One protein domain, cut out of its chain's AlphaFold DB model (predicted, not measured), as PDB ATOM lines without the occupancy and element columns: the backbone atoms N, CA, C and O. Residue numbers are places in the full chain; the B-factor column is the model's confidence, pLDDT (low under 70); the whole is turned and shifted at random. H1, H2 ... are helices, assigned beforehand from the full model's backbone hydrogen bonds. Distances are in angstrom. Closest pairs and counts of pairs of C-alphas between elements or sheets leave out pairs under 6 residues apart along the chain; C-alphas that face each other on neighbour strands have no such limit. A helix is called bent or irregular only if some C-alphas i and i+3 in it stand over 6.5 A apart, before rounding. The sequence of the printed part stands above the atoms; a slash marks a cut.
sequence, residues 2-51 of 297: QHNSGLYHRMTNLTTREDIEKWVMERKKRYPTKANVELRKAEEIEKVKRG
ATOM      1  N   GLN A   2     -40.077   0.441  26.345       70.56
ATOM      2  CA  GLN A   2     -39.754   1.477  25.357       70.56
ATOM      3  C   GLN A   2     -38.241   1.741  25.411       70.56
ATOM      4  O   GLN A   2     -37.675   1.896  26.491       70.56
ATOM      5  N   HIS A   3     -37.560   1.718  24.264       72.81
ATOM      6  CA  HIS A   3     -36.119   1.966  24.198       72.81
ATOM      7  C   HIS A   3     -35.844   3.471  24.065       72.81
ATOM      8  O   HIS A   3     -35.993   4.031  22.979       72.81
ATOM      9  N   ASN A   4     -35.349   4.109  25.132       72.38
ATOM     10  CA  ASN A   4     -34.971   5.537  25.143       72.38
ATOM     11  C   ASN A   4     -33.808   5.883  24.189       72.38
ATOM     12  O   ASN A   4     -33.503   7.050  23.975       72.38
ATOM     13  N   SER A   5     -33.138   4.885  23.604       82.12
ATOM     14  CA  SER A   5     -32.035   5.081  22.657       82.12
ATOM     15  C   SER A   5     -32.486   5.520  21.257       82.12
ATOM     16  O   SER A   5     -31.632   5.754  20.404       82.12
ATOM     17  N   GLY A   6     -33.799   5.556  20.975       77.31
ATOM     18  CA  GLY A   6     -34.343   5.847  19.638       77.31
ATOM     19  C   GLY A   6     -33.990   4.791  18.579       77.31
ATOM     20  O   GLY A   6     -34.302   4.941  17.400       77.31
ATOM     21  N   LEU A   7     -33.339   3.700  18.992       77.75
ATOM     22  CA  LEU A   7     -32.769   2.695  18.100       77.75
ATOM     23  C   LEU A   7     -33.861   1.870  17.409       77.75
ATOM     24  O   LEU A   7     -33.711   1.522  16.243       77.75
ATOM     25  N   TYR A   8     -34.988   1.656  18.095       78.31
ATOM     26  CA  TYR A   8     -36.181   1.030  17.528       78.31
ATOM     27  C   TYR A   8     -36.728   1.827  16.334       78.31
ATOM     28  O   TYR A   8     -36.802   1.279  15.243       78.31
ATOM     29  N   HIS A   9     -36.976   3.133  16.501       76.00
ATOM     30  CA  HIS A   9     -37.444   4.016  15.418       76.00
ATOM     31  C   HIS A   9     -36.482   4.053  14.224       76.00
ATOM     32  O   HIS A   9     -36.892   4.173  13.074       76.00
ATOM     33  N   ARG A  10     -35.175   3.929  14.479       73.31
ATOM     34  CA  ARG A  10     -34.182   3.839  13.407       73.31
ATOM     35  C   ARG A  10     -34.251   2.506  12.667       73.31
ATOM     36  O   ARG A  10     -34.053   2.490  11.462       73.31
ATOM     37  N   MET A  11     -34.479   1.402  13.375       75.19
ATOM     38  CA  MET A  11     -34.547   0.065  12.784       75.19
ATOM     39  C   MET A  11     -35.854  -0.186  12.035       75.19
ATOM     40  O   MET A  11     -35.823  -0.862  11.014       75.19
ATOM     41  N   THR A  12     -36.973   0.383  12.486       76.81
ATOM     42  CA  THR A  12     -38.274   0.253  11.810       76.81
ATOM     43  C   THR A  12     -38.259   0.866  10.411       76.81
ATOM     44  O   THR A  12     -38.822   0.298   9.476       76.81
ATOM     45  N   ASN A  13     -37.555   1.987  10.242       67.00
ATOM     46  CA  ASN A  13     -37.534   2.733   8.983       67.00
ATOM     47  C   ASN A  13     -36.616   2.097   7.919       67.00
ATOM     48  O   ASN A  13     -36.822   2.310   6.731       67.00
ATOM     49  N   LEU A  14     -35.684   1.208   8.304       64.44
ATOM     50  CA  LEU A  14     -34.802   0.481   7.369       64.44
ATOM     51  C   LEU A  14     -35.534  -0.485   6.425       64.44
ATOM     52  O   LEU A  14     -34.898  -1.115   5.584       64.44
ATOM     53  N   THR A  15     -36.848  -0.633   6.567       72.88
ATOM     54  CA  THR A  15     -37.675  -1.459   5.681       72.88
ATOM     55  C   THR A  15     -37.957  -0.755   4.344       72.88
ATOM     56  O   THR A  15     -38.317  -1.408   3.366       72.88
ATOM     57  N   THR A  16     -37.754   0.567   4.264       86.25
ATOM     58  CA  THR A  16     -37.924   1.350   3.032       86.25
ATOM     59  C   THR A  16     -36.743   1.131   2.089       86.25
ATOM     60  O   THR A  16     -35.583   1.232   2.491       86.25
ATOM     61  N   ARG A  17     -37.019   0.885   0.802       85.69
ATOM     62  CA  ARG A  17     -35.984   0.693  -0.231       85.69
ATOM     63  C   ARG A  17     -34.956   1.833  -0.260       85.69
ATOM     64  O   ARG A  17     -33.761   1.571  -0.352       85.69
ATOM     65  N   GLU A  18     -35.413   3.072  -0.113       88.50
ATOM     66  CA  GLU A  18     -34.564   4.271  -0.095       88.50
ATOM     67  C   GLU A  18     -33.585   4.287   1.088       88.50
ATOM     68  O   GLU A  18     -32.417   4.644   0.931       88.50
ATOM     69  N   ASP A  19     -34.020   3.837   2.267       87.06
ATOM     70  CA  ASP A  19     -33.173   3.771   3.460       87.06
ATOM     71  C   ASP A  19     -32.115   2.668   3.343       87.06
ATOM     72  O   ASP A  19     -30.967   2.859   3.760       87.06
ATOM     73  N   ILE A  20     -32.462   1.541   2.711       87.44
ATOM     74  CA  ILE A  20     -31.509   0.475   2.374       87.44
ATOM     75  C   ILE A  20     -30.474   0.999   1.373       87.44
ATOM     76  O   ILE A  20     -29.273   0.813   1.577       87.44
ATOM     77  N   GLU A  21     -30.904   1.695   0.320       92.94
ATOM     78  CA  GLU A  21     -30.007   2.287  -0.678       92.94
ATOM     79  C   GLU A  21     -29.084   3.337  -0.045       92.94
ATOM     80  O   GLU A  21     -27.865   3.286  -0.235       92.94
ATOM     81  N   LYS A  22     -29.621   4.222   0.801       91.81
ATOM     82  CA  LYS A  22     -28.842   5.202   1.568       91.81
ATOM     83  C   LYS A  22     -27.835   4.525   2.493       91.81
ATOM     84  O   LYS A  22     -26.674   4.940   2.539       91.81
ATOM     85  N   TRP A  23     -28.230   3.454   3.180       89.12
ATOM     86  CA  TRP A  23     -27.340   2.671   4.037       89.12
ATOM     87  C   TRP A  23     -26.216   1.998   3.241       89.12
ATOM     88  O   TRP A  23     -25.050   2.051   3.647       89.12
ATOM     89  N   VAL A  24     -26.531   1.411   2.082       92.25
ATOM     90  CA  VAL A  24     -25.540   0.809   1.179       92.25
ATOM     91  C   VAL A  24     -24.580   1.873   0.651       92.25
ATOM     92  O   VAL A  24     -23.366   1.663   0.702       92.25
ATOM     93  N   MET A  25     -25.083   3.016   0.182       92.62
ATOM     94  CA  MET A  25     -24.262   4.129  -0.302       92.62
ATOM     95  C   MET A  25     -23.344   4.674   0.795       92.62
ATOM     96  O   MET A  25     -22.139   4.817   0.579       92.62
ATOM     97  N   GLU A  26     -23.872   4.916   1.996       91.69
ATOM     98  CA  GLU A  26     -23.086   5.414   3.123       91.69
ATOM     99  C   GLU A  26     -21.985   4.424   3.527       91.69
ATOM    100  O   GLU A  26     -20.837   4.816   3.767       91.69
ATOM    101  N   ARG A  27     -22.290   3.123   3.536       94.31
ATOM    102  CA  ARG A  27     -21.284   2.089   3.798       94.31
ATOM    103  C   ARG A  27     -20.252   1.983   2.688       94.31
ATOM    104  O   ARG A  27     -19.072   1.881   3.011       94.31
ATOM    105  N   LYS A  28     -20.650   2.046   1.414       92.56
ATOM    106  CA  LYS A  28     -19.722   2.061   0.271       92.56
ATOM    107  C   LYS A  28     -18.776   3.265   0.341       92.56
ATOM    108  O   LYS A  28     -17.574   3.094   0.154       92.56
ATOM    109  N   LYS A  29     -19.281   4.446   0.714       90.44
ATOM    110  CA  LYS A  29     -18.479   5.668   0.911       90.44
ATOM    111  C   LYS A  29     -17.455   5.531   2.043       90.44
ATOM    112  O   LYS A  29     -16.341   6.033   1.942       90.44
ATOM    113  N   ARG A  30     -17.813   4.839   3.130       88.25
ATOM    114  CA  ARG A  30     -16.930   4.616   4.293       88.25
ATOM    115  C   ARG A  30     -16.073   3.349   4.183       88.25
ATOM    116  O   ARG A  30     -15.231   3.115   5.051       88.25
ATOM    117  N   TYR A  31     -16.277   2.523   3.153       92.62
ATOM    118  CA  TYR A  31     -15.556   1.264   3.000       92.62
ATOM    119  C   TYR A  31     -14.065   1.530   2.724       92.62
ATOM    120  O   TYR A  31     -13.746   2.447   1.963       92.62
ATOM    121  N   PRO A  32     -13.129   0.756   3.302       95.19
ATOM    122  CA  PRO A  32     -11.692   0.938   3.087       95.19
ATOM    123  C   PRO A  32     -11.214   0.480   1.692       95.19
ATOM    124  O   PRO A  32     -10.443  -0.465   1.568       95.19
ATOM    125  N   THR A  33     -11.658   1.138   0.621       94.56
ATOM    126  CA  THR A  33     -11.116   0.946  -0.736       94.56
ATOM    127  C   THR A  33      -9.906   1.855  -0.975       94.56
ATOM    128  O   THR A  33      -9.753   2.875  -0.301       94.56
ATOM    129  N   LYS A  34      -9.051   1.516  -1.952       95.38
ATOM    130  CA  LYS A  34      -7.890   2.347  -2.331       95.38
ATOM    131  C   LYS A  34      -8.312   3.778  -2.699       95.38
ATOM    132  O   LYS A  34      -7.814   4.722  -2.094       95.38
ATOM    133  N   ALA A  35      -9.327   3.915  -3.554       93.44
ATOM    134  CA  ALA A  35      -9.895   5.206  -3.945       93.44
ATOM    135  C   ALA A  35     -10.405   6.029  -2.741       93.44
ATOM    136  O   ALA A  35     -10.088   7.207  -2.611       93.44
ATOM    137  N   ASN A  36     -11.124   5.414  -1.791       92.94
ATOM    138  CA  ASN A  36     -11.616   6.123  -0.596       92.94
ATOM    139  C   ASN A  36     -10.491   6.523   0.372       92.94
ATOM    140  O   ASN A  36     -10.652   7.438   1.185       92.94
ATOM    141  N   VAL A  37      -9.373   5.798   0.365       93.31
ATOM    142  CA  VAL A  37      -8.177   6.167   1.132       93.31
ATOM    143  C   VAL A  37      -7.474   7.350   0.471       93.31
ATOM    144  O   VAL A  37      -7.083   8.274   1.177       93.31
ATOM    145  N   GLU A  38      -7.346   7.353  -0.854       95.06
ATOM    146  CA  GLU A  38      -6.778   8.469  -1.622       95.06
ATOM    147  C   GLU A  38      -7.604   9.745  -1.467       95.06
ATOM    148  O   GLU A  38      -7.036  10.780  -1.133       95.06
ATOM    149  N   LEU A  39      -8.935   9.661  -1.568       94.00
ATOM    150  CA  LEU A  39      -9.829  10.796  -1.311       94.00
ATOM    151  C   LEU A  39      -9.633  11.384   0.094       94.00
ATOM    152  O   LEU A  39      -9.501  12.596   0.243       94.00
ATOM    153  N   ARG A  40      -9.539  10.536   1.128       92.38
ATOM    154  CA  ARG A  40      -9.270  10.999   2.503       92.38
ATOM    155  C   ARG A  40      -7.899  11.656   2.649       92.38
ATOM    156  O   ARG A  40      -7.773  12.631   3.383       92.38
ATOM    157  N   LYS A  41      -6.875  11.130   1.974       94.50
ATOM    158  CA  LYS A  41      -5.539  11.742   1.957       94.50
ATOM    159  C   LYS A  41      -5.562  13.096   1.250       94.50
ATOM    160  O   LYS A  41      -4.965  14.036   1.759       94.50
ATOM    161  N   ALA A  42      -6.256  13.202   0.118       94.50
ATOM    162  CA  ALA A  42      -6.389  14.445  -0.635       94.50
ATOM    163  C   ALA A  42      -7.087  15.535   0.194       94.50
ATOM    164  O   ALA A  42      -6.554  16.634   0.314       94.50
ATOM    165  N   GLU A  43      -8.204  15.202   0.848       93.19
ATOM    166  CA  GLU A  43      -8.914  16.109   1.763       93.19
ATOM    167  C   GLU A  43      -8.008  16.578   2.917       93.19
ATOM    168  O   GLU A  43      -8.014  17.743   3.309       93.19
ATOM    169  N   GLU A  44      -7.195  15.677   3.471       91.69
ATOM    170  CA  GLU A  44      -6.266  16.013   4.549       91.69
ATOM    171  C   GLU A  44      -5.133  16.935   4.081       91.69
ATOM    172  O   GLU A  44      -4.781  17.880   4.786       91.69
ATOM    173  N   ILE A  45      -4.607  16.714   2.875       92.69
ATOM    174  CA  ILE A  45      -3.620  17.601   2.251       92.69
ATOM    175  C   ILE A  45      -4.233  18.982   1.995       92.69
ATOM    176  O   ILE A  45      -3.578  19.988   2.253       92.69
ATOM    177  N   GLU A  46      -5.480  19.057   1.530       93.06
ATOM    178  CA  GLU A  46      -6.189  20.323   1.328       93.06
ATOM    179  C   GLU A  46      -6.378  21.085   2.649       93.06
ATOM    180  O   GLU A  46      -6.079  22.275   2.719       93.06
ATOM    181  N   LYS A  47      -6.778  20.400   3.729       90.75
ATOM    182  CA  LYS A  47      -6.886  20.999   5.073       90.75
ATOM    183  C   LYS A  47      -5.554  21.543   5.573       90.75
ATOM    184  O   LYS A  47      -5.499  22.662   6.079       90.75
ATOM    185  N   VAL A  48      -4.470  20.794   5.382       89.44
ATOM    186  CA  VAL A  48      -3.117  21.255   5.725       89.44
ATOM    187  C   VAL A  48      -2.726  22.464   4.874       89.44
ATOM    188  O   VAL A  48      -2.237  23.454   5.416       89.44
ATOM    189  N   LYS A  49      -3.012  22.443   3.566       88.19
ATOM    190  CA  LYS A  49      -2.801  23.588   2.668       88.19
ATOM    191  C   LYS A  49      -3.634  24.804   3.062       88.19
ATOM    192  O   LYS A  49      -3.142  25.910   2.892       88.19
ATOM    193  N   ARG A  50      -4.827  24.627   3.629       88.69
ATOM    194  CA  ARG A  50      -5.625  25.722   4.194       88.69
ATOM    195  C   ARG A  50      -5.068  26.230   5.525       88.69
ATOM    196  O   ARG A  50      -5.311  27.374   5.856       88.69
ATOM    197  N   GLY A  51      -4.315  25.418   6.272       86.06
ATOM    198  CA  GLY A  51      -3.779  25.749   7.603       86.06
ATOM    199  C   GLY A  51      -4.546  25.120   8.776       86.06
ATOM    200  O   GLY A  51      -4.290  25.450   9.930       86.06
TER     201      GLY A  51
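This is residues 2 to 51 of the 297 residues of the protein "Nuclear fragile X mental retardation-interacting protein 1" of Dufourea novaeangliae (UniProt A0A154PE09). Three helices are strung end to end with a corner at each link, making an open, twisted U: H2 is the base, and H1 and H3 are the arms that leave its two ends. There is no packed core, since no two helices clearly touch; residues 2 to 9 and residues 37 to 51 stick out at the two ends. Look for 50 printed residues with three named helices, in the order H1, H2, H3, and no named strand; the class is all helix. The whole is extended, with a radius of gyration of the C-alphas of 16.7 A, and the C-alphas span 48 by 24 by 15 A.

Begin at C-alpha 2, at (-39.754, 1.477, 25.357), and go on to C-alpha 7 at (-32.769, 2.695, 18.100), where H1 begins. H1 covers residues 7 to 13 and is 10.3 A long from first to last C-alpha. Next find C-alpha 17 at (-35.984, 0.693, -0.231); from there H2, residues 17 to 30, runs 20.0 A, mostly along x. H3, residues 34 to 50, is the longest helix, with 17 residues and 24.4 A; watch y rise from C-alpha 34 to C-alpha 50 at (-5.625, 25.722, 4.194). No helix is bent or irregular.

Start where H1 meets the tight link of 3 residues to H2. These two helices are close but not clearly touching, and their closest C-alphas, those of Asn 13 and Asp 19, are 7.1 A apart. Their lines stand at a steep tilt of 60 degrees, opposite ways. At the other end of H2, a second tight link of 3 residues joins it to H3. H2 and H3 are also close but not clearly touching; their closest C-alphas, those of Lys 29 and Asn 36, are 7.0 A apart. They run the same way at a steep tilt of 68 degrees, only just short of about perpendicular. H1 and H3 are apart. Check the backbone in H2 and H3 and you find every O i to N i+4 pair within hydrogen-bond range; in H1 it is 2 of 3.

Measure from Gln 2 to Lys 49 and you have the two C-alphas farthest apart, 48.7 A. The outline is a rod, but only just, with the spans of 48 by 24 by 15 A. The printed part has no cut, and neither link is long. Residues 29 to 35 also stand free. In the B-factor column the mean pLDDT of the printed part is 86.6; residues 13 to 14 are under 70, and H1 has a mean of 75.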